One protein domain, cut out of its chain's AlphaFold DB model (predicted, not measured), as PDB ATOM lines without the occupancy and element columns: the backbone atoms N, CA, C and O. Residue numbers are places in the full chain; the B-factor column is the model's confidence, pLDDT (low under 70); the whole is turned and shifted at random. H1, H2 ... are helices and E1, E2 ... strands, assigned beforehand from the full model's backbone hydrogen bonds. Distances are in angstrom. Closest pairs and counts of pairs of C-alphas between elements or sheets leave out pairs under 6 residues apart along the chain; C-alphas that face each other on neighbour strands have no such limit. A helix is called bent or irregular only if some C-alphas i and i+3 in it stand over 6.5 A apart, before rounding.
ATOM      1  N   ARG A   5     138.142 236.725 184.892       94.12
ATOM      2  CA  ARG A   5     137.991 235.769 185.994       94.12
ATOM      3  C   ARG A   5     138.846 234.522 185.769       94.12
ATOM      4  O   ARG A   5     139.535 234.102 186.689       94.12
ATOM      5  N   GLU A   6     138.797 233.946 184.569       93.75
ATOM      6  CA  GLU A   6     139.624 232.787 184.202       93.75
ATOM      7  C   GLU A   6     141.114 233.134 184.270       93.75
ATOM      8  O   GLU A   6     141.880 232.381 184.860       93.75
ATOM      9  N   ASP A   7     141.508 234.304 183.756       94.12
ATOM     10  CA  ASP A   7     142.889 234.798 183.828       94.12
ATOM     11  C   ASP A   7     143.385 234.910 185.279       94.12
ATOM     12  O   ASP A   7     144.423 234.351 185.638       94.12
ATOM     13  N   PHE A   8     142.590 235.538 186.153       94.62
ATOM     14  CA  PHE A   8     142.901 235.630 187.581       94.62
ATOM     15  C   PHE A   8     143.049 234.251 188.240       94.62
ATOM     16  O   PHE A   8     144.021 234.017 188.959       94.62
ATOM     17  N   LEU A   9     142.101 233.337 188.004       93.00
ATOM     18  CA  LEU A   9     142.104 232.013 188.630       93.00
ATOM     19  C   LEU A   9     143.283 231.163 188.163       93.00
ATOM     20  O   LEU A   9     143.953 230.567 189.001       93.00
ATOM     21  N   MET A  10     143.592 231.155 186.867       92.50
ATOM     22  CA  MET A  10     144.761 230.444 186.342       92.50
ATOM     23  C   MET A  10     146.066 230.943 186.973       92.50
ATOM     24  O   MET A  10     146.908 230.130 187.351       92.50
ATOM     25  N   ILE A  11     146.231 232.263 187.129       92.31
ATOM     26  CA  ILE A  11     147.418 232.849 187.771       92.31
ATOM     27  C   ILE A  11     147.463 232.487 189.259       92.31
ATOM     28  O   ILE A  11     148.515 232.106 189.771       92.31
ATOM     29  N   PHE A  12     146.336 232.594 189.965       91.19
ATOM     30  CA  PHE A  12     146.264 232.328 191.401       91.19
ATOM     31  C   PHE A  12     146.511 230.850 191.737       91.19
ATOM     32  O   PHE A  12     147.278 230.535 192.655       91.19
ATOM     33  N   ILE A  13     145.870 229.952 190.989       90.12
ATOM     34  CA  ILE A  13     145.956 228.499 191.157       90.12
ATOM     35  C   ILE A  13     147.263 227.954 190.563       90.12
ATOM     36  O   ILE A  13     147.786 226.954 191.054       90.12
ATOM     37  N   GLY A  14     147.824 228.610 189.547       88.75
ATOM     38  CA  GLY A  14     149.035 228.167 188.859       88.75
ATOM     39  C   GLY A  14     148.772 227.027 187.870       88.75
ATOM     40  O   GLY A  14     149.512 226.039 187.870       88.75
ATOM     41  N   CYS A  15     147.722 227.142 187.051       89.44
ATOM     42  CA  CYS A  15     147.305 226.128 186.074       89.44
ATOM     43  C   CYS A  15     146.928 226.733 184.706       89.44
ATOM     44  O   CYS A  15     146.813 227.950 184.560       89.44
ATOM     45  N   GLY A  16     146.783 225.887 183.679       89.81
ATOM     46  CA  GLY A  16     146.286 226.289 182.363       89.81
ATOM     47  C   GLY A  16     144.757 226.302 182.279       89.81
ATOM     48  O   GLY A  16     144.060 225.806 183.158       89.81
ATOM     49  N   LEU A  17     144.219 226.831 181.175       89.25
ATOM     50  CA  LEU A  17     142.766 226.955 180.981       89.25
ATOM     51  C   LEU A  17     142.042 225.603 180.985       89.25
ATOM     52  O   LEU A  17     140.913 225.527 181.450       89.25
ATOM     53  N   TYR A  18     142.658 224.559 180.428       87.50
ATOM     54  CA  TYR A  18     142.056 223.224 180.412       87.50
ATOM     55  C   TYR A  18     142.031 222.608 181.805       87.50
ATOM     56  O   TYR A  18     141.010 222.070 182.207       87.50
ATOM     57  N   ASP A  19     143.108 222.783 182.559       88.38
ATOM     58  CA  ASP A  19     143.214 222.300 183.930       88.38
ATOM     59  C   ASP A  19     142.219 223.012 184.854       88.38
ATOM     60  O   ASP A  19     141.665 222.408 185.765       88.38
ATOM     61  N   LEU A  20     141.965 224.303 184.606       89.44
ATOM     62  CA  LEU A  20     140.961 225.066 185.342       89.44
ATOM     63  C   LEU A  20     139.553 224.475 185.171       89.44
ATOM     64  O   LEU A  20     138.729 224.649 186.054       89.44
ATOM     65  N   LYS A  21     139.277 223.741 184.088       89.75
ATOM     66  CA  LYS A  21     137.977 223.084 183.908       89.75
ATOM     67  C   LYS A  21     137.768 221.882 184.822       89.75
ATOM     68  O   LYS A  21     136.629 221.488 185.009       89.75
ATOM     69  N   LEU A  22     138.824 221.324 185.426       88.75
ATOM     70  CA  LEU A  22     138.694 220.201 186.370       88.75
ATOM     71  C   LEU A  22     137.851 220.566 187.597       88.75
ATOM     72  O   LEU A  22     137.301 219.686 188.245       88.75
ATOM     73  N   ILE A  23     137.743 221.860 187.915       90.94
ATOM     74  CA  ILE A  23     136.916 222.345 189.021       90.94
ATOM     75  C   ILE A  23     135.510 222.784 188.586       90.94
ATOM     76  O   ILE A  23     134.715 223.147 189.448       90.94
ATOM     77  N   ASP A  24     135.193 222.783 187.284       91.38
ATOM     78  CA  ASP A  24     133.879 223.222 186.788       91.38
ATOM     79  C   ASP A  24     132.772 222.219 187.156       91.38
ATOM     80  O   ASP A  24     131.639 222.627 187.414       91.38
ATOM     81  N   ASP A  25     133.113 220.928 187.212       92.06
ATOM     82  CA  ASP A  25     132.161 219.842 187.468       92.06
ATOM     83  C   ASP A  25     132.025 219.494 188.964       92.06
ATOM     84  O   ASP A  25     131.105 218.773 189.340       92.06
ATOM     85  N   VAL A  26     132.861 220.069 189.839       95.44
ATOM     86  CA  VAL A  26     132.791 219.869 191.299       95.44
ATOM     87  C   VAL A  26     131.504 220.486 191.855       95.44
ATOM     88  O   VAL A  26     131.321 221.706 191.818       95.44
ATOM     89  N   GLN A  27     130.626 219.654 192.420       97.00
ATOM     90  CA  GLN A  27     129.335 220.088 192.978       97.00
ATOM     91  C   GLN A  27     129.379 220.374 194.486       97.00
ATOM     92  O   GLN A  27     128.395 220.853 195.057       97.00
ATOM     93  N   TYR A  28     130.505 220.111 195.151       96.25
ATOM     94  CA  TYR A  28     130.660 220.417 196.571       96.25
ATOM     95  C   TYR A  28     130.649 221.916 196.876       96.25
ATOM     96  O   TYR A  28     131.018 222.774 196.069       96.25
ATOM     97  N   ASN A  29     130.279 222.240 198.116       95.62
ATOM     98  CA  ASN A  29     130.487 223.577 198.638       95.62
ATOM     99  C   ASN A  29     131.993 223.834 198.781       95.62
ATOM    100  O   ASN A  29     132.685 223.162 199.543       95.62
ATOM    101  N   TRP A  30     132.497 224.852 198.087       93.81
ATOM    102  CA  TRP A  30     133.915 225.201 198.150       93.81
ATOM    103  C   TRP A  30     134.402 225.540 199.562       93.81
ATOM    104  O   TRP A  30     135.561 225.296 199.861       93.81
ATOM    105  N   GLY A  31     133.549 226.073 200.441       94.19
ATOM    106  CA  GLY A  31     133.895 226.311 201.843       94.19
ATOM    107  C   GLY A  31     134.255 225.026 202.589       94.19
ATOM    108  O   GLY A  31     135.229 225.026 203.338       94.19
ATOM    109  N   ASP A  32     133.532 223.938 202.319       95.75
ATOM    110  CA  ASP A  32     133.811 222.623 202.902       95.75
ATOM    111  C   ASP A  32     135.097 222.042 202.307       95.75
ATOM    112  O   ASP A  32     135.973 221.617 203.050       95.75
ATOM    113  N   VAL A  33     135.290 222.141 200.985       94.81
ATOM    114  CA  VAL A  33     136.547 221.731 200.326       94.81
ATOM    115  C   VAL A  33     137.748 222.492 200.901       94.81
ATOM    116  O   VAL A  33     138.773 221.898 201.230       94.81
ATOM    117  N   PHE A  34     137.635 223.811 201.076       92.44
ATOM    118  CA  PHE A  34     138.709 224.631 201.637       92.44
ATOM    119  C   PHE A  34     138.970 224.356 203.124       92.44
ATOM    120  O   PHE A  34     140.039 224.719 203.605       92.44
ATOM    121  N   ALA A  35     138.073 223.678 203.849       93.56
ATOM    122  CA  ALA A  35     138.361 223.222 205.209       93.56
ATOM    123  C   ALA A  35     139.467 222.147 205.245       93.56
ATOM    124  O   ALA A  35     140.182 222.044 206.241       93.56
ATOM    125  N   TYR A  36     139.659 221.410 204.145       87.81
ATOM    126  CA  TYR A  36     140.727 220.415 203.973       87.81
ATOM    127  C   TYR A  36     142.033 221.021 203.452       87.81
ATOM    128  O   TYR A  36     143.031 220.314 203.308       87.81
ATOM    129  N   LEU A  37     142.048 222.319 203.139       89.12
ATOM    130  CA  LEU A  37     143.134 222.927 202.389       89.12
ATOM    131  C   LEU A  37     143.709 224.147 203.097       89.12
ATOM    132  O   LEU A  37     143.048 225.166 203.279       89.12
ATOM    133  N   ASP A  38     145.006 224.090 203.391       85.00
ATOM    134  CA  ASP A  38     145.753 225.273 203.806       85.00
ATOM    135  C   ASP A  38     146.512 225.874 202.617       85.00
ATOM    136  O   ASP A  38     147.586 225.414 202.208       85.00
ATOM    137  N   LEU A  39     145.946 226.951 202.062       79.94
ATOM    138  CA  LEU A  39     146.521 227.686 200.933       79.94
ATOM    139  C   LEU A  39     147.914 228.254 201.237       79.94
ATOM    140  O   LEU A  39     148.664 228.513 200.298       79.94
ATOM    141  N   ASN A  40     148.277 228.440 202.512       78.88
ATOM    142  CA  ASN A  40     149.585 228.975 202.898       78.88
ATOM    143  C   ASN A  40     150.711 227.950 202.739       78.88
ATOM    144  O   ASN A  40     151.867 228.337 202.578       78.88
ATOM    145  N   TYR A  41     150.379 226.658 202.775       77.94
ATOM    146  CA  TYR A  41     151.330 225.565 202.565       77.94
ATOM    147  C   TYR A  41     151.248 224.973 201.157       77.94
ATOM    148  O   TYR A  41     152.078 224.143 200.785       77.94
ATOM    149  N   CYS A  42     150.290 225.428 200.348       79.00
ATOM    150  CA  CYS A  42     150.252 225.098 198.934       79.00
ATOM    151  C   CYS A  42     151.438 225.764 198.224       79.00
ATOM    152  O   CYS A  42     151.665 226.967 198.353       79.00
ATOM    153  N   GLY A  43     152.195 224.979 197.456       76.38
ATOM    154  CA  GLY A  43     153.269 225.505 196.616       76.38
ATOM    155  C   GLY A  43     152.758 226.444 195.515       76.38
ATOM    156  O   GLY A  43     151.589 226.835 195.463       76.38
ATOM    157  N   GLU A  44     153.635 226.791 194.572       79.75
ATOM    158  CA  GLU A  44     153.282 227.687 193.459       79.75
ATOM    159  C   GLU A  44     152.081 227.184 192.645       79.75
ATOM    160  O   GLU A  44     151.276 227.989 192.175       79.75
ATOM    161  N   ARG A  45     151.922 225.857 192.539       83.81
ATOM    162  CA  ARG A  45     150.765 225.215 191.915       83.81
ATOM    163  C   ARG A  45     149.833 224.642 192.972       83.81
ATOM    164  O   ARG A  45     150.206 223.733 193.710       83.81
ATOM    165  N   LYS A  46     148.613 225.168 193.011       90.31
ATOM    166  CA  LYS A  46     147.594 224.865 194.020       90.31
ATOM    167  C   LYS A  46     146.578 223.840 193.540       90.31
ATOM    168  O   LYS A  46     145.965 223.194 194.377       90.31
ATOM    169  N   LEU A  47     146.423 223.653 192.225       90.06
ATOM    170  CA  LEU A  47     145.415 222.739 191.677       90.06
ATOM    171  C   LEU A  47     145.530 221.304 192.218       90.06
ATOM    172  O   LEU A  47     144.504 220.785 192.631       90.06
ATOM    173  N   PRO A  48     146.723 220.676 192.317       89.25
ATOM    174  CA  PRO A  48     146.813 219.323 192.872       89.25
ATOM    175  C   PRO A  48     146.348 219.240 194.328       89.25
ATOM    176  O   PRO A  48     145.696 218.277 194.711       89.25
ATOM    177  N   ALA A  49     146.641 220.267 195.133       91.06
ATOM    178  CA  ALA A  49     146.162 220.335 196.508       91.06
ATOM    179  C   ALA A  49     144.638 220.530 196.554       91.06
ATOM    180  O   ALA A  49     143.969 219.866 197.336       91.06
ATOM    181  N   ILE A  50     144.092 221.394 195.689       92.75
ATOM    182  CA  ILE A  50     142.644 221.619 195.567       92.75
ATOM    183  C   ILE A  50     141.933 220.323 195.176       92.75
ATOM    184  O   ILE A  50     140.954 219.964 195.819       92.75
ATOM    185  N   MET A  51     142.441 219.596 194.178       93.38
ATOM    186  CA  MET A  51     141.848 218.325 193.770       93.38
ATOM    187  C   MET A  51     141.952 217.284 194.880       93.38
ATOM    188  O   MET A  51     140.948 216.665 195.208       93.38
ATOM    189  N   SER A  52     143.106 217.152 195.538       92.94
ATOM    190  CA  SER A  52     143.238 216.248 196.686       92.94
ATOM    191  C   SER A  52     142.241 216.578 197.806       92.94
ATOM    192  O   SER A  52     141.649 215.669 198.381       92.94
ATOM    193  N   ALA A  53     141.956 217.859 198.065       95.12
ATOM    194  CA  ALA A  53     140.914 218.266 199.009       95.12
ATOM    195  C   ALA A  53     139.496 217.879 198.543       95.12
ATOM    196  O   ALA A  53     138.704 217.395 199.349       95.12
ATOM    197  N   VAL A  54     139.182 218.037 197.250       96.44
ATOM    198  CA  VAL A  54     137.905 217.587 196.659       96.44
ATOM    199  C   VAL A  54     137.723 216.080 196.844       96.44
ATOM    200  O   VAL A  54     136.685 215.642 197.335       96.44
ATOM    201  N   PHE A  55     138.738 215.286 196.500       96.56
ATOM    202  CA  PHE A  55     138.684 213.835 196.656       96.56
ATOM    203  C   PHE A  55     138.664 213.400 198.123       96.56
ATOM    204  O   PHE A  55     137.969 212.441 198.446       96.56
ATOM    205  N   SER A  56     139.353 214.110 199.021       96.94
ATOM    206  CA  SER A  56     139.298 213.835 200.465       96.94
ATOM    207  C   SER A  56     137.885 214.023 201.014       96.94
ATOM    208  O   SER A  56     137.371 213.134 201.685       96.94
ATOM    209  N   LEU A  57     137.205 215.117 200.649       97.75
ATOM    210  CA  LEU A  57     135.804 215.319 201.023       97.75
ATOM    211  C   LEU A  57     134.897 214.226 200.431       97.75
ATOM    212  O   LEU A  57     134.014 213.715 201.116       97.75
ATOM    213  N   GLY A  58     135.133 213.817 199.182       97.81
ATOM    214  CA  GLY A  58     134.419 212.690 198.579       97.81
ATOM    215  C   GLY A  58     134.626 211.375 199.337       97.81
ATOM    216  O   GLY A  58     133.661 210.658 199.599       97.81
ATOM    217  N   LYS A  59     135.864 211.074 199.741       98.12
ATOM    218  CA  LYS A  59     136.212 209.886 200.539       98.12
ATOM    219  C   LYS A  59     135.556 209.916 201.916       98.12
ATOM    220  O   LYS A  59     135.059 208.881 202.348       98.12
ATOM    221  N   ASP A  60     135.496 211.077 202.563       98.12
ATOM    222  CA  ASP A  60     134.800 211.244 203.842       98.12
ATOM    223  C   ASP A  60     133.291 211.024 203.704       98.12
ATOM    224  O   ASP A  60     132.706 210.292 204.499       98.12
ATOM    225  N   ASN A  61     132.663 211.570 202.658       98.00
ATOM    226  CA  ASN A  61     131.243 211.328 202.383       98.00
ATOM    227  C   ASN A  61     130.964 209.840 202.114       98.00
ATOM    228  O   ASN A  61     129.958 209.294 202.571       98.00
ATOM    229  N   LEU A  62     131.864 209.165 201.392       98.00
ATOM    230  CA  LEU A  62     131.767 207.731 201.126       98.00
ATOM    231  C   LEU A  62     131.937 206.908 202.411       98.00
ATOM    232  O   LEU A  62     131.180 205.963 202.629       98.00
ATOM    233  N   ALA A  63     132.878 207.287 203.279       98.44
ATOM    234  CA  ALA A  63     133.070 206.671 204.589       98.44
ATOM    235  C   ALA A  63     131.830 206.855 205.477       98.44
ATOM    236  O   ALA A  63     131.344 205.891 206.057       98.44
ATOM    237  N   GLU A  64     131.240 208.053 205.498       98.25
ATOM    238  CA  GLU A  64     130.001 208.314 206.234       98.25
ATOM    239  C   GLU A  64     128.834 207.458 205.710       98.25
ATOM    240  O   GLU A  64     128.018 206.965 206.491       98.25
ATOM    241  N   ALA A  65     128.735 207.251 204.393       98.31
ATOM    242  CA  ALA A  65     127.721 206.377 203.805       98.31
ATOM    243  C   ALA A  65     127.916 204.903 204.206       98.31
ATOM    244  O   ALA A  65     126.936 204.217 204.516       98.31
ATOM    245  N   ILE A  66     129.168 204.431 204.242       98.50
ATOM    246  CA  ILE A  66     129.532 203.095 204.732       98.50
ATOM    247  C   ILE A  66     129.125 202.949 206.200       98.50
ATOM    248  O   ILE A  66     128.369 202.030 206.529       98.50
ATOM    249  N   ASP A  67     129.540 203.882 207.056       98.50
ATOM    250  CA  ASP A  67     129.257 203.860 208.494       98.50
ATOM    251  C   ASP A  67     127.750 203.869 208.768       98.50
ATOM    252  O   ASP A  67     127.244 203.025 209.504       98.50
ATOM    253  N   LYS A  68     126.984 204.735 208.089       98.31
ATOM    254  CA  LYS A  68     125.513 204.762 208.202       98.31
ATOM    255  C   LYS A  68     124.873 203.424 207.842       98.31
ATOM    256  O   LYS A  68     123.878 203.030 208.456       98.31
ATOM    257  N   ARG A  69     125.394 202.734 206.824       98.06
ATOM    258  CA  ARG A  69     124.867 201.430 206.407       98.06
ATOM    259  C   ARG A  69     125.226 200.335 207.410       98.06
ATOM    260  O   ARG A  69     124.363 199.510 207.712       98.06
ATOM    261  N   ILE A  70     126.447 200.357 207.942       98.56
ATOM    262  CA  ILE A  70     126.893 199.468 209.022       98.56
ATOM    263  C   ILE A  70     126.002 199.663 210.250       98.56
ATOM    264  O   ILE A  70     125.379 198.697 210.690       98.56
ATOM    265  N   ASP A  71     125.850 200.898 210.730       98.44
ATOM    266  CA  ASP A  71     125.028 201.242 211.896       98.44
ATOM    267  C   ASP A  71     123.591 200.737 211.738       98.44
ATOM    268  O   ASP A  71     123.039 200.091 212.631       98.44
ATOM    269  N   TYR A  72     122.987 200.965 210.567       98.00
ATOM    270  CA  TYR A  72     121.643 200.476 210.267       98.00
ATOM    271  C   TYR A  72     121.537 198.947 210.375       98.00
ATOM    272  O   TYR A  72     120.566 198.429 210.940       98.00
ATOM    273  N   LEU A  73     122.505 198.210 209.825       98.38
ATOM    274  CA  LEU A  73     122.513 196.746 209.851       98.38
ATOM    275  C   LEU A  73     122.751 196.209 211.267       98.38
ATOM    276  O   LEU A  73     122.064 195.271 211.672       98.38
ATOM    277  N   GLU A  74     123.649 196.822 212.040       98.31
ATOM    278  CA  GLU A  74     123.919 196.445 213.432       98.31
ATOM    279  C   GLU A  74     122.711 196.697 214.344       98.31
ATOM    280  O   GLU A  74     122.317 195.821 215.124       98.31
ATOM    281  N   ASP A  75     122.057 197.854 214.221       98.25
ATOM    282  CA  ASP A  75     120.846 198.150 214.990       98.25
ATOM    283  C   ASP A  75     119.678 197.238 214.594       98.25
ATOM    284  O   ASP A  75     118.912 196.784 215.460       98.25
ATOM    285  N   THR A  76     119.557 196.917 213.302       98.06
ATOM    286  CA  THR A  76     118.572 195.948 212.806       98.06
ATOM    287  C   THR A  76     118.850 194.554 213.368       98.06
ATOM    288  O   THR A  76     117.925 193.904 213.860       98.06
ATOM    289  N   GLU A  77     120.109 194.107 213.378       97.81
ATOM    290  CA  GLU A  77     120.511 192.812 213.937       97.81
ATOM    291  C   GLU A  77     120.161 192.715 215.421       97.81
ATOM    292  O   GLU A  77     119.563 191.728 215.854       97.81
ATOM    293  N   ARG A  78     120.456 193.766 216.189       96.69
ATOM    294  CA  ARG A  78     120.166 193.827 217.624       96.69
ATOM    295  C   ARG A  78     118.668 193.814 217.936       96.69
ATOM    296  O   ARG A  78     118.268 193.265 218.963       96.69
ATOM    297  N   THR A  79     117.851 194.445 217.094       96.88
ATOM    298  CA  THR A  79     116.423 194.670 217.375       96.88
ATOM    299  C   THR A  79     115.530 193.568 216.812       96.88
ATOM    300  O   THR A  79     114.590 193.130 217.479       96.88
ATOM    301  N   TYR A  80     115.814 193.117 215.592       96.31
ATOM    302  CA  TYR A  80     114.952 192.217 214.823       96.31
ATOM    303  C   TYR A  80     115.675 190.954 214.339       96.31
ATOM    304  O   TYR A  80     115.015 189.991 213.947       96.31
ATOM    305  N   GLY A  81     117.009 190.940 214.389       96.69
ATOM    306  CA  GLY A  81     117.829 189.996 213.640       96.69
ATOM    307  C   GLY A  81     117.947 190.399 212.167       96.69
ATOM    308  O   GLY A  81     117.099 191.104 211.622       96.69
ATOM    309  N   ILE A  82     119.011 189.932 211.519       97.81
ATOM    310  CA  ILE A  82     119.252 190.098 210.080       97.81
ATOM    311  C   ILE A  82     119.394 188.734 209.403       97.81
ATOM    312  O   ILE A  82     119.758 187.743 210.047       97.81
ATOM    313  N   SER A  83     119.086 188.697 208.108       97.81
ATOM    314  CA  SER A  83     119.316 187.538 207.238       97.81
ATOM    315  C   SER A  83     120.809 187.255 207.040       97.81
ATOM    316  O   SER A  83     121.654 188.098 207.341       97.81
ATOM    317  N   ASP A  84     121.136 186.076 206.508       97.69
ATOM    318  CA  ASP A  84     122.524 185.724 206.188       97.69
ATOM    319  C   ASP A  84     123.108 186.655 205.112       97.69
ATOM    320  O   ASP A  84     124.220 187.138 205.281       97.69
ATOM    321  N   GLU A  85     122.325 187.025 204.089       97.25
ATOM    322  CA  GLU A  85     122.745 187.991 203.056       97.25
ATOM    323  C   GLU A  85     123.108 189.359 203.654       97.25
ATOM    324  O   GLU A  85     124.130 189.947 203.315       97.25
ATOM    325  N   GLN A  86     122.302 189.853 204.597       97.75
ATOM    326  CA  GLN A  86     122.581 191.109 205.301       97.75
ATOM    327  C   GLN A  86     123.793 191.005 206.231       97.75
ATOM    328  O   GLN A  86     124.476 191.998 206.469       97.75
ATOM    329  N   ARG A  87     124.055 189.819 206.786       98.00
ATOM    330  CA  ARG A  87     125.235 189.589 207.619       98.00
ATOM    331  C   ARG A  87     126.505 189.542 206.774       98.00
ATOM    332  O   ARG A  87     127.518 190.097 207.190       98.00
ATOM    333  N   ASP A  88     126.438 188.940 205.591       98.06
ATOM    334  CA  ASP A  88     127.523 188.959 204.610       98.06
ATOM    335  C   ASP A  88     127.800 190.389 204.119       98.06
ATOM    336  O   ASP A  88     128.958 190.800 204.078       98.06
ATOM    337  N   GLU A  89     126.753 191.174 203.834       98.12
ATOM    338  CA  GLU A  89     126.866 192.609 203.531       98.12
ATOM    339  C   GLU A  89     127.563 193.368 204.668       98.12
ATOM    340  O   GLU A  89     128.558 194.048 204.430       98.12
ATOM    341  N   LEU A  90     127.090 193.223 205.911       98.44
ATOM    342  CA  LEU A  90     127.667 193.902 207.075       98.44
ATOM    343  C   LEU A  90     129.156 193.583 207.251       98.44
ATOM    344  O   LEU A  90     129.962 194.482 207.489       98.44
ATOM    345  N   ASN A  91     129.525 192.306 207.139       98.06
ATOM    346  CA  ASN A  91     130.918 191.888 207.261       98.06
ATOM    347  C   ASN A  91     131.777 192.471 206.133       98.06
ATOM    348  O   ASN A  91     132.869 192.952 206.407       98.06
ATOM    349  N   ALA A  92     131.269 192.479 204.899       98.12
ATOM    350  CA  ALA A  92     131.971 193.042 203.751       98.12
ATOM    351  C   ALA A  92     132.163 194.564 203.876       98.12
ATOM    352  O   ALA A  92     133.237 195.075 203.580       98.12
ATOM    353  N   LEU A  93     131.149 195.296 204.352       98.38
ATOM    354  CA  LEU A  93     131.238 196.747 204.543       98.38
ATOM    355  C   LEU A  93     132.279 197.138 205.601       98.38
ATOM    356  O   LEU A  93     132.953 198.146 205.437       98.38
ATOM    357  N   LYS A  94     132.464 196.320 206.646       98.00
ATOM    358  CA  LYS A  94     133.479 196.548 207.694       98.00
ATOM    359  C   LYS A  94     134.925 196.410 207.214       98.00
ATOM    360  O   LYS A  94     135.832 196.823 207.931       98.00
ATOM    361  N   GLU A  95     135.148 195.807 206.050       97.62
ATOM    362  CA  GLU A  95     136.478 195.706 205.436       97.62
ATOM    363  C   GLU A  95     136.842 196.955 204.621       97.62
ATOM    364  O   GLU A  95     137.999 197.109 204.235       97.62
ATOM    365  N   LEU A  96     135.876 197.840 204.356       98.31
ATOM    366  CA  LEU A  96     136.082 199.001 203.501       98.31
ATOM    367  C   LEU A  96     136.744 200.159 204.243       98.31
ATOM    368  O   LEU A  96     136.393 200.500 205.371       98.31
ATOM    369  N   ASN A  97     137.658 200.820 203.544       98.06
ATOM    370  CA  ASN A  97     138.270 202.073 203.946       98.06
ATOM    371  C   ASN A  97     138.552 202.908 202.686       98.06
ATOM    372  O   ASN A  97     139.556 202.664 202.015       98.06
ATOM    373  N   PRO A  98     137.733 203.928 202.365       97.88
ATOM    374  CA  PRO A  98     137.896 204.733 201.150       97.88
ATOM    375  C   PRO A  98     139.293 205.336 200.945       97.88
ATOM    376  O   PRO A  98     139.709 205.538 199.806       97.88
ATOM    377  N   TYR A  99     140.040 205.608 202.019       97.44
ATOM    378  CA  TYR A  99     141.403 206.142 201.924       97.44
ATOM    379  C   TYR A  99     142.452 205.098 201.525       97.44
ATOM    380  O   TYR A  99     143.485 205.469 200.970       97.44
ATOM    381  N   GLU A 100     142.201 203.817 201.793       97.56
ATOM    382  CA  GLU A 100     143.059 202.694 201.384       97.56
ATOM    383  C   GLU A 100     142.544 202.007 200.112       97.56
ATOM    384  O   GLU A 100     143.307 201.371 199.382       97.56
ATOM    385  N   ASP A 101     141.248 202.133 199.835       97.81
ATOM    386  CA  ASP A 101     140.594 201.498 198.700       97.81
ATOM    387  C   ASP A 101     140.667 202.329 197.424       97.81
ATOM    388  O   ASP A 101     140.613 201.753 196.336       97.81
ATOM    389  N   LEU A 102     140.762 203.658 197.540       97.38
ATOM    390  CA  LEU A 102     140.749 204.581 196.407       97.38
ATOM    391  C   LEU A 102     142.081 205.331 196.278       97.38
ATOM    392  O   LEU A 102     142.426 206.189 197.100       97.38
ATOM    393  N   GLU A 103     142.786 205.075 195.181       95.50
ATOM    394  CA  GLU A 103     143.975 205.826 194.790       95.50
ATOM    395  C   GLU A 103     143.595 206.975 193.859       95.50
ATOM    396  O   GLU A 103     142.818 206.815 192.919       95.50
ATOM    397  N   GLU A 104     144.155 208.147 194.131       93.31
ATOM    398  CA  GLU A 104     143.919 209.366 193.367       93.31
ATOM    399  C   GLU A 104     145.194 209.790 192.648       93.31
ATOM    400  O   GLU A 104     146.297 209.735 193.202       93.31
ATOM    401  N   TYR A 105     145.038 210.246 191.413       90.50
ATOM    402  CA  TYR A 105     146.132 210.800 190.641       90.50
ATOM    403  C   TYR A 105     145.806 212.233 190.247       90.50
ATOM    404  O   TYR A 105     144.809 212.492 189.584       90.50
ATOM    405  N   HIS A 106     146.662 213.175 190.649       85.25
ATOM    406  CA  HIS A 106     146.469 214.609 190.402       85.25
ATOM    407  C   HIS A 106     147.479 215.110 189.382       85.25
ATOM    408  O   HIS A 106     148.411 215.852 189.715       85.25
ATOM    409  N   ASN A 107     147.336 214.694 188.127       73.19
ATOM    410  CA  ASN A 107     148.049 215.345 187.039       73.19
ATOM    411  C   ASN A 107     147.053 216.103 186.145       73.19
ATOM    412  O   ASN A 107     145.925 215.696 185.900       73.19
ATOM    413  N   TYR A 108     147.486 217.259 185.659       73.06
ATOM    414  CA  TYR A 108     146.684 218.193 184.865       73.06
ATOM    415  C   TYR A 108     145.953 217.557 183.659       73.06
ATOM    416  O   TYR A 108     144.946 218.084 183.204       73.06
ATOM    417  N   LEU A 109     146.472 216.440 183.131       74.44
ATOM    418  CA  LEU A 109     145.994 215.790 181.906       74.44
ATOM    419  C   LEU A 109     145.141 214.537 182.139       74.44
ATOM    420  O   LEU A 109     144.440 214.124 181.222       74.44
ATOM    421  N   ASP A 110     145.262 213.914 183.303       83.25
ATOM    422  CA  ASP A 110     144.777 212.563 183.592       83.25
ATOM    423  C   ASP A 110     144.430 212.472 185.088       83.25
ATOM    424  O   ASP A 110     144.872 211.581 185.810       83.25
ATOM    425  N   THR A 111     143.705 213.485 185.582       89.50
ATOM    426  CA  THR A 111     143.177 213.449 186.947       89.50
ATOM    427  C   THR A 111     142.078 212.401 187.003       89.50
ATOM    428  O   THR A 111     141.096 212.509 186.272       89.50
ATOM    429  N   HIS A 112     142.255 211.393 187.847       93.50
ATOM    430  CA  HIS A 112     141.313 210.291 187.997       93.50
ATOM    431  C   HIS A 112     141.417 209.680 189.395       93.50
ATOM    432  O   HIS A 112     142.367 209.927 190.149       93.50
ATOM    433  N   VAL A 113     140.430 208.852 189.724       96.06
ATOM    434  CA  VAL A 113     140.395 208.052 190.945       96.06
ATOM    435  C   VAL A 113     140.131 206.596 190.579       96.06
ATOM    436  O   VAL A 113     139.198 206.283 189.845       96.06
ATOM    437  N   THR A 114     140.954 205.693 191.101       96.62
ATOM    438  CA  THR A 114     140.842 204.254 190.857       96.62
ATOM    439  C   THR A 114     140.545 203.534 192.159       96.62
ATOM    440  O   THR A 114     141.248 203.704 193.154       96.62
ATOM    441  N   CYS A 115     139.545 202.660 192.142       97.00
ATOM    442  CA  CYS A 115     139.338 201.695 193.207       97.00
ATOM    443  C   CYS A 115     140.374 200.578 193.064       97.00
ATOM    444  O   CYS A 115     140.337 199.815 192.105       97.00
ATOM    445  N   VAL A 116     141.330 200.473 193.980       97.25
ATOM    446  CA  VAL A 116     142.409 199.473 193.920       97.25
ATOM    447  C   VAL A 116     142.103 198.234 194.757       97.25
ATOM    448  O   VAL A 116     142.537 197.139 194.396       97.25
ATOM    449  N   ASN A 117     141.275 198.375 195.794       95.75
ATOM    450  CA  ASN A 117     140.867 197.294 196.691       95.75
ATOM    451  C   ASN A 117     139.338 197.175 196.766       95.75
ATOM    452  O   ASN A 117     138.611 198.115 196.477       95.75
ATOM    453  N   HIS A 118     138.837 195.987 197.115       96.56
ATOM    454  CA  HIS A 118     137.414 195.754 197.420       96.56
ATOM    455  C   HIS A 118     136.388 196.170 196.337       96.56
ATOM    456  O   HIS A 118     135.198 196.310 196.622       96.56
ATOM    457  N   LYS A 119     136.803 196.269 195.063       95.44
ATOM    458  CA  LYS A 119     135.971 196.657 193.897       95.44
ATOM    459  C   LYS A 119     134.577 196.021 193.869       95.44
ATOM    460  O   LYS A 119     133.584 196.677 193.561       95.44
ATOM    461  N   GLY A 120     134.513 194.717 194.148       95.88
ATOM    462  CA  GLY A 120     133.268 193.950 194.129       95.88
ATOM    463  C   GLY A 120     132.278 194.387 195.209       95.88
ATOM    464  O   GLY A 120     131.079 194.425 194.943       95.88
ATOM    465  N   ILE A 121     132.775 194.762 196.388       96.62
ATOM    466  CA  ILE A 121     131.963 195.203 197.527       96.62
ATOM    467  C   ILE A 121     131.360 196.579 197.219       96.62
ATOM    468  O   ILE A 121     130.140 196.723 197.269       96.62
ATOM    469  N   TYR A 122     132.177 197.542 196.770       96.50
ATOM    470  CA  TYR A 122     131.706 198.870 196.354       96.50
ATOM    471  C   TYR A 122     130.611 198.795 195.284       96.50
ATOM    472  O   TYR A 122     129.550 199.399 195.431       96.50
ATOM    473  N   LYS A 123     130.817 197.994 194.231       95.12
ATOM    474  CA  LYS A 123     129.814 197.831 193.167       95.12
ATOM    475  C   LYS A 123     128.521 197.173 193.645       95.12
ATOM    476  O   LYS A 123     127.462 197.482 193.108       95.12
ATOM    477  N   SER A 124     128.608 196.255 194.606       95.38
ATOM    478  CA  SER A 124     127.451 195.474 195.054       95.38
ATOM    479  C   SER A 124     126.593 196.227 196.066       95.38
ATOM    480  O   SER A 124     125.371 196.131 195.997       95.38
ATOM    481  N   TYR A 125     127.213 196.982 196.976       96.31
ATOM    482  CA  TYR A 125     126.516 197.561 198.129       96.31
ATOM    483  C   TYR A 125     126.504 199.091 198.164       96.31
ATOM    484  O   TYR A 125     125.701 199.666 198.892       96.31
ATOM    485  N   LEU A 126     127.347 199.766 197.376       96.50
ATOM    486  CA  LEU A 126     127.564 201.217 197.478       96.50
ATOM    487  C   LEU A 126     127.371 201.951 196.146       96.50
ATOM    488  O   LEU A 126     127.930 203.022 195.945       96.50
ATOM    489  N   SER A 127     126.577 201.400 195.226       95.56
ATOM    490  CA  SER A 127     126.352 202.017 193.907       95.56
ATOM    491  C   SER A 127     125.808 203.453 193.974       95.56
ATOM    492  O   SER A 127     126.259 204.298 193.208       95.56
ATOM    493  N   GLU A 128     124.896 203.743 194.906       96.62
ATOM    494  CA  GLU A 128     124.368 205.098 195.131       96.62
ATOM    495  C   GLU A 128     125.444 206.027 195.705       96.62
ATOM    496  O   GLU A 128     125.686 207.092 195.157       96.62
ATOM    497  N   ALA A 129     126.186 205.579 196.722       97.50
ATOM    498  CA  ALA A 129     127.259 206.376 197.314       97.50
ATOM    499  C   ALA A 129     128.416 206.652 196.328       97.50
ATOM    500  O   ALA A 129     129.036 207.710 196.378       97.50
ATOM    501  N   LEU A 130     128.695 205.729 195.400       97.69
ATOM    502  CA  LEU A 130     129.634 205.954 194.295       97.69
ATOM    503  C   LEU A 130     129.114 206.992 193.292       97.69
ATOM    504  O   LEU A 130     129.910 207.758 192.756       97.69
ATOM    505  N   ALA A 131     127.804 207.017 193.031       97.69
ATOM    506  CA  ALA A 131     127.196 208.041 192.186       97.69
ATOM    507  C   ALA A 131     127.260 209.416 192.866       97.69
ATOM    508  O   ALA A 131     127.697 210.372 192.237       97.69
ATOM    509  N   ASP A 132     126.955 209.498 194.164       97.88
ATOM    510  CA  ASP A 132     127.081 210.734 194.949       97.88
ATOM    511  C   ASP A 132     128.535 211.231 195.015       97.88
ATOM    512  O   ASP A 132     128.802 212.434 194.954       97.88
ATOM    513  N   PHE A 133     129.497 210.308 195.116       98.00
ATOM    514  CA  PHE A 133     130.918 210.628 195.007       98.00
ATOM    515  C   PHE A 133     131.242 211.232 193.636       98.00
ATOM    516  O   PHE A 133     131.917 212.262 193.566       98.00
ATOM    517  N   ALA A 134     130.771 210.611 192.552       97.56
ATOM    518  CA  ALA A 134     131.041 211.068 191.193       97.56
ATOM    519  C   ALA A 134     130.399 212.429 190.910       97.56
ATOM    520  O   ALA A 134     131.077 213.327 190.416       97.56
ATOM    521  N   ASP A 135     129.142 212.617 191.306       97.38
ATOM    522  CA  ASP A 135     128.437 213.894 191.193       97.38
ATOM    523  C   ASP A 135     129.131 214.979 192.023       97.38
ATOM    524  O   ASP A 135     129.304 216.106 191.570       97.38
ATOM    525  N   GLY A 136     129.567 214.652 193.238       97.19
ATOM    526  CA  GLY A 136     130.216 215.605 194.128       97.19
ATOM    527  C   GLY A 136     131.601 216.053 193.657       97.19
ATOM    528  O   GLY A 136     131.907 217.249 193.654       97.19
ATOM    529  N   THR A 137     132.435 215.092 193.253       96.56
ATOM    530  CA  THR A 137     133.820 215.335 192.826       96.56
ATOM    531  C   THR A 137     133.937 215.759 191.364       96.56
ATOM    532  O   THR A 137     134.909 216.424 191.014       96.56
ATOM    533  N   GLY A 138     132.980 215.380 190.517       95.75
ATOM    534  CA  GLY A 138     133.081 215.464 189.060       95.75
ATOM    535  C   GLY A 138     133.836 214.290 188.415       95.75
ATOM    536  O   GLY A 138     134.112 214.344 187.219       95.75
TER     537      GLY A 138
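This is residues 5 to 138 of the 143 residues of an uncharacterized protein of Clostridium sp. CAG:678 (UniProt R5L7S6). One long helix, H4, is the backbone of a rod-shaped domain, and shorter pieces pack along it: H8 runs back beside residues 54 to 65, H3 crosses it at residues 50 to 57, and H5 folds back on its later part as a helical hairpin. A small hairpin of two strands, E1 and E2, sits beside the earlier part of H4 with the short H6 before it, while H1 and H2 make a corner at the end of the rod where H4 begins. The printed part has 134 residues with eight named helices and two named strands, in the order H1 H2 H3 H4 H5 H6 E1 E2 H7 H8; the sheet has the order E1 - E2 and is antiparallel, and the class is mostly helix. The whole is loose, with a radius of gyration of the C-alphas of 17.9 A and spans of 59 by 25 by 23 A.

The sheet is made of E1, residues 102 to 105, 10.0 A long from C-alpha 102 at (140.749, 204.581, 196.407), and E2, residues 112 to 115, 10.2 A long. The longest helix is H4, residues 47 to 80, which runs 48.9 A from C-alpha 47 at (145.415, 222.739, 191.677) to C-alpha 80 at (114.952, 192.217, 214.823). After it come H5, residues 84 to 93, 14.1 A long, and H6, residues 98 to 101, 4.9 A. E2 is followed by H7, residues 119 to 125, 10.4 A, and H8, residues 127 to 137, 15.3 A. Before H4 stand H1, residues 5 to 13, 12.0 A; H2, residues 17 to 23, 11.0 A; and H3, residues 30 to 35, 8.6 A. No helix is bent, though for H2 only just: C-alphas 20 and 23 are 6.1 A apart.

E1 and E2 are a hairpin, antiparallel at 157 degrees, with N 103 and O 114 at 2.9 A and N 114 and O 103 at 2.8 A, both within hydrogen-bond range. The closest C-alphas of H4 and E1, those of Phe 55 and Glu 104, are 7.6 A apart. H6 touches H4 at its residues 59 to 63 alone, closest at the C-alphas of Lys 59 and Pro 98, 5.5 A. H4 is the hub, touching four other helices. H8 touches it at a shallow tilt of 26 degrees, opposite ways, with the C-alphas of Gly 58 and Phe 133 closest at 5.4 A. H4 and H5 form a helical hairpin at a shallow tilt of 29 degrees, opposite ways, touching at residues 66 to 74 of H4 alone, with the C-alphas of Ile 70 and Leu 90 closest at 5.9 A. H3 touches H4 about perpendicular, at 83 degrees, with the C-alphas of Val 33 and Val 54 closest at 5.7 A. H5 and H7 only just touch, with 3 pairs of C-alphas within 8 A, closest at Ala 92 and Ile 121, 6.6 A. H1 touches H2 about perpendicular, at 80 degrees, with the C-alphas of Met 10 and Leu 20 closest at 6.7 A. H1 and H4 are close but not clearly touching, with the C-alphas of Ile 13 and Leu 47 at 5.8 A. Every O i to N i+4 pair is within hydrogen-bond range in H1, H3, H4, H5, H7 and H8; H2 has 0 of 3, beside 3 of 4 O i to N i+3 pairs, and H6 is too short for an O i to N i+4 pair.

The C-alphas farthest apart, those of Asp 7 and Tyr 80, are 59.6 A apart. The printed part has no cut, and the link from H3 to H4, 11 residues, is long. The mean pLDDT of the printed part is 93.8, and no printed residue is under 70.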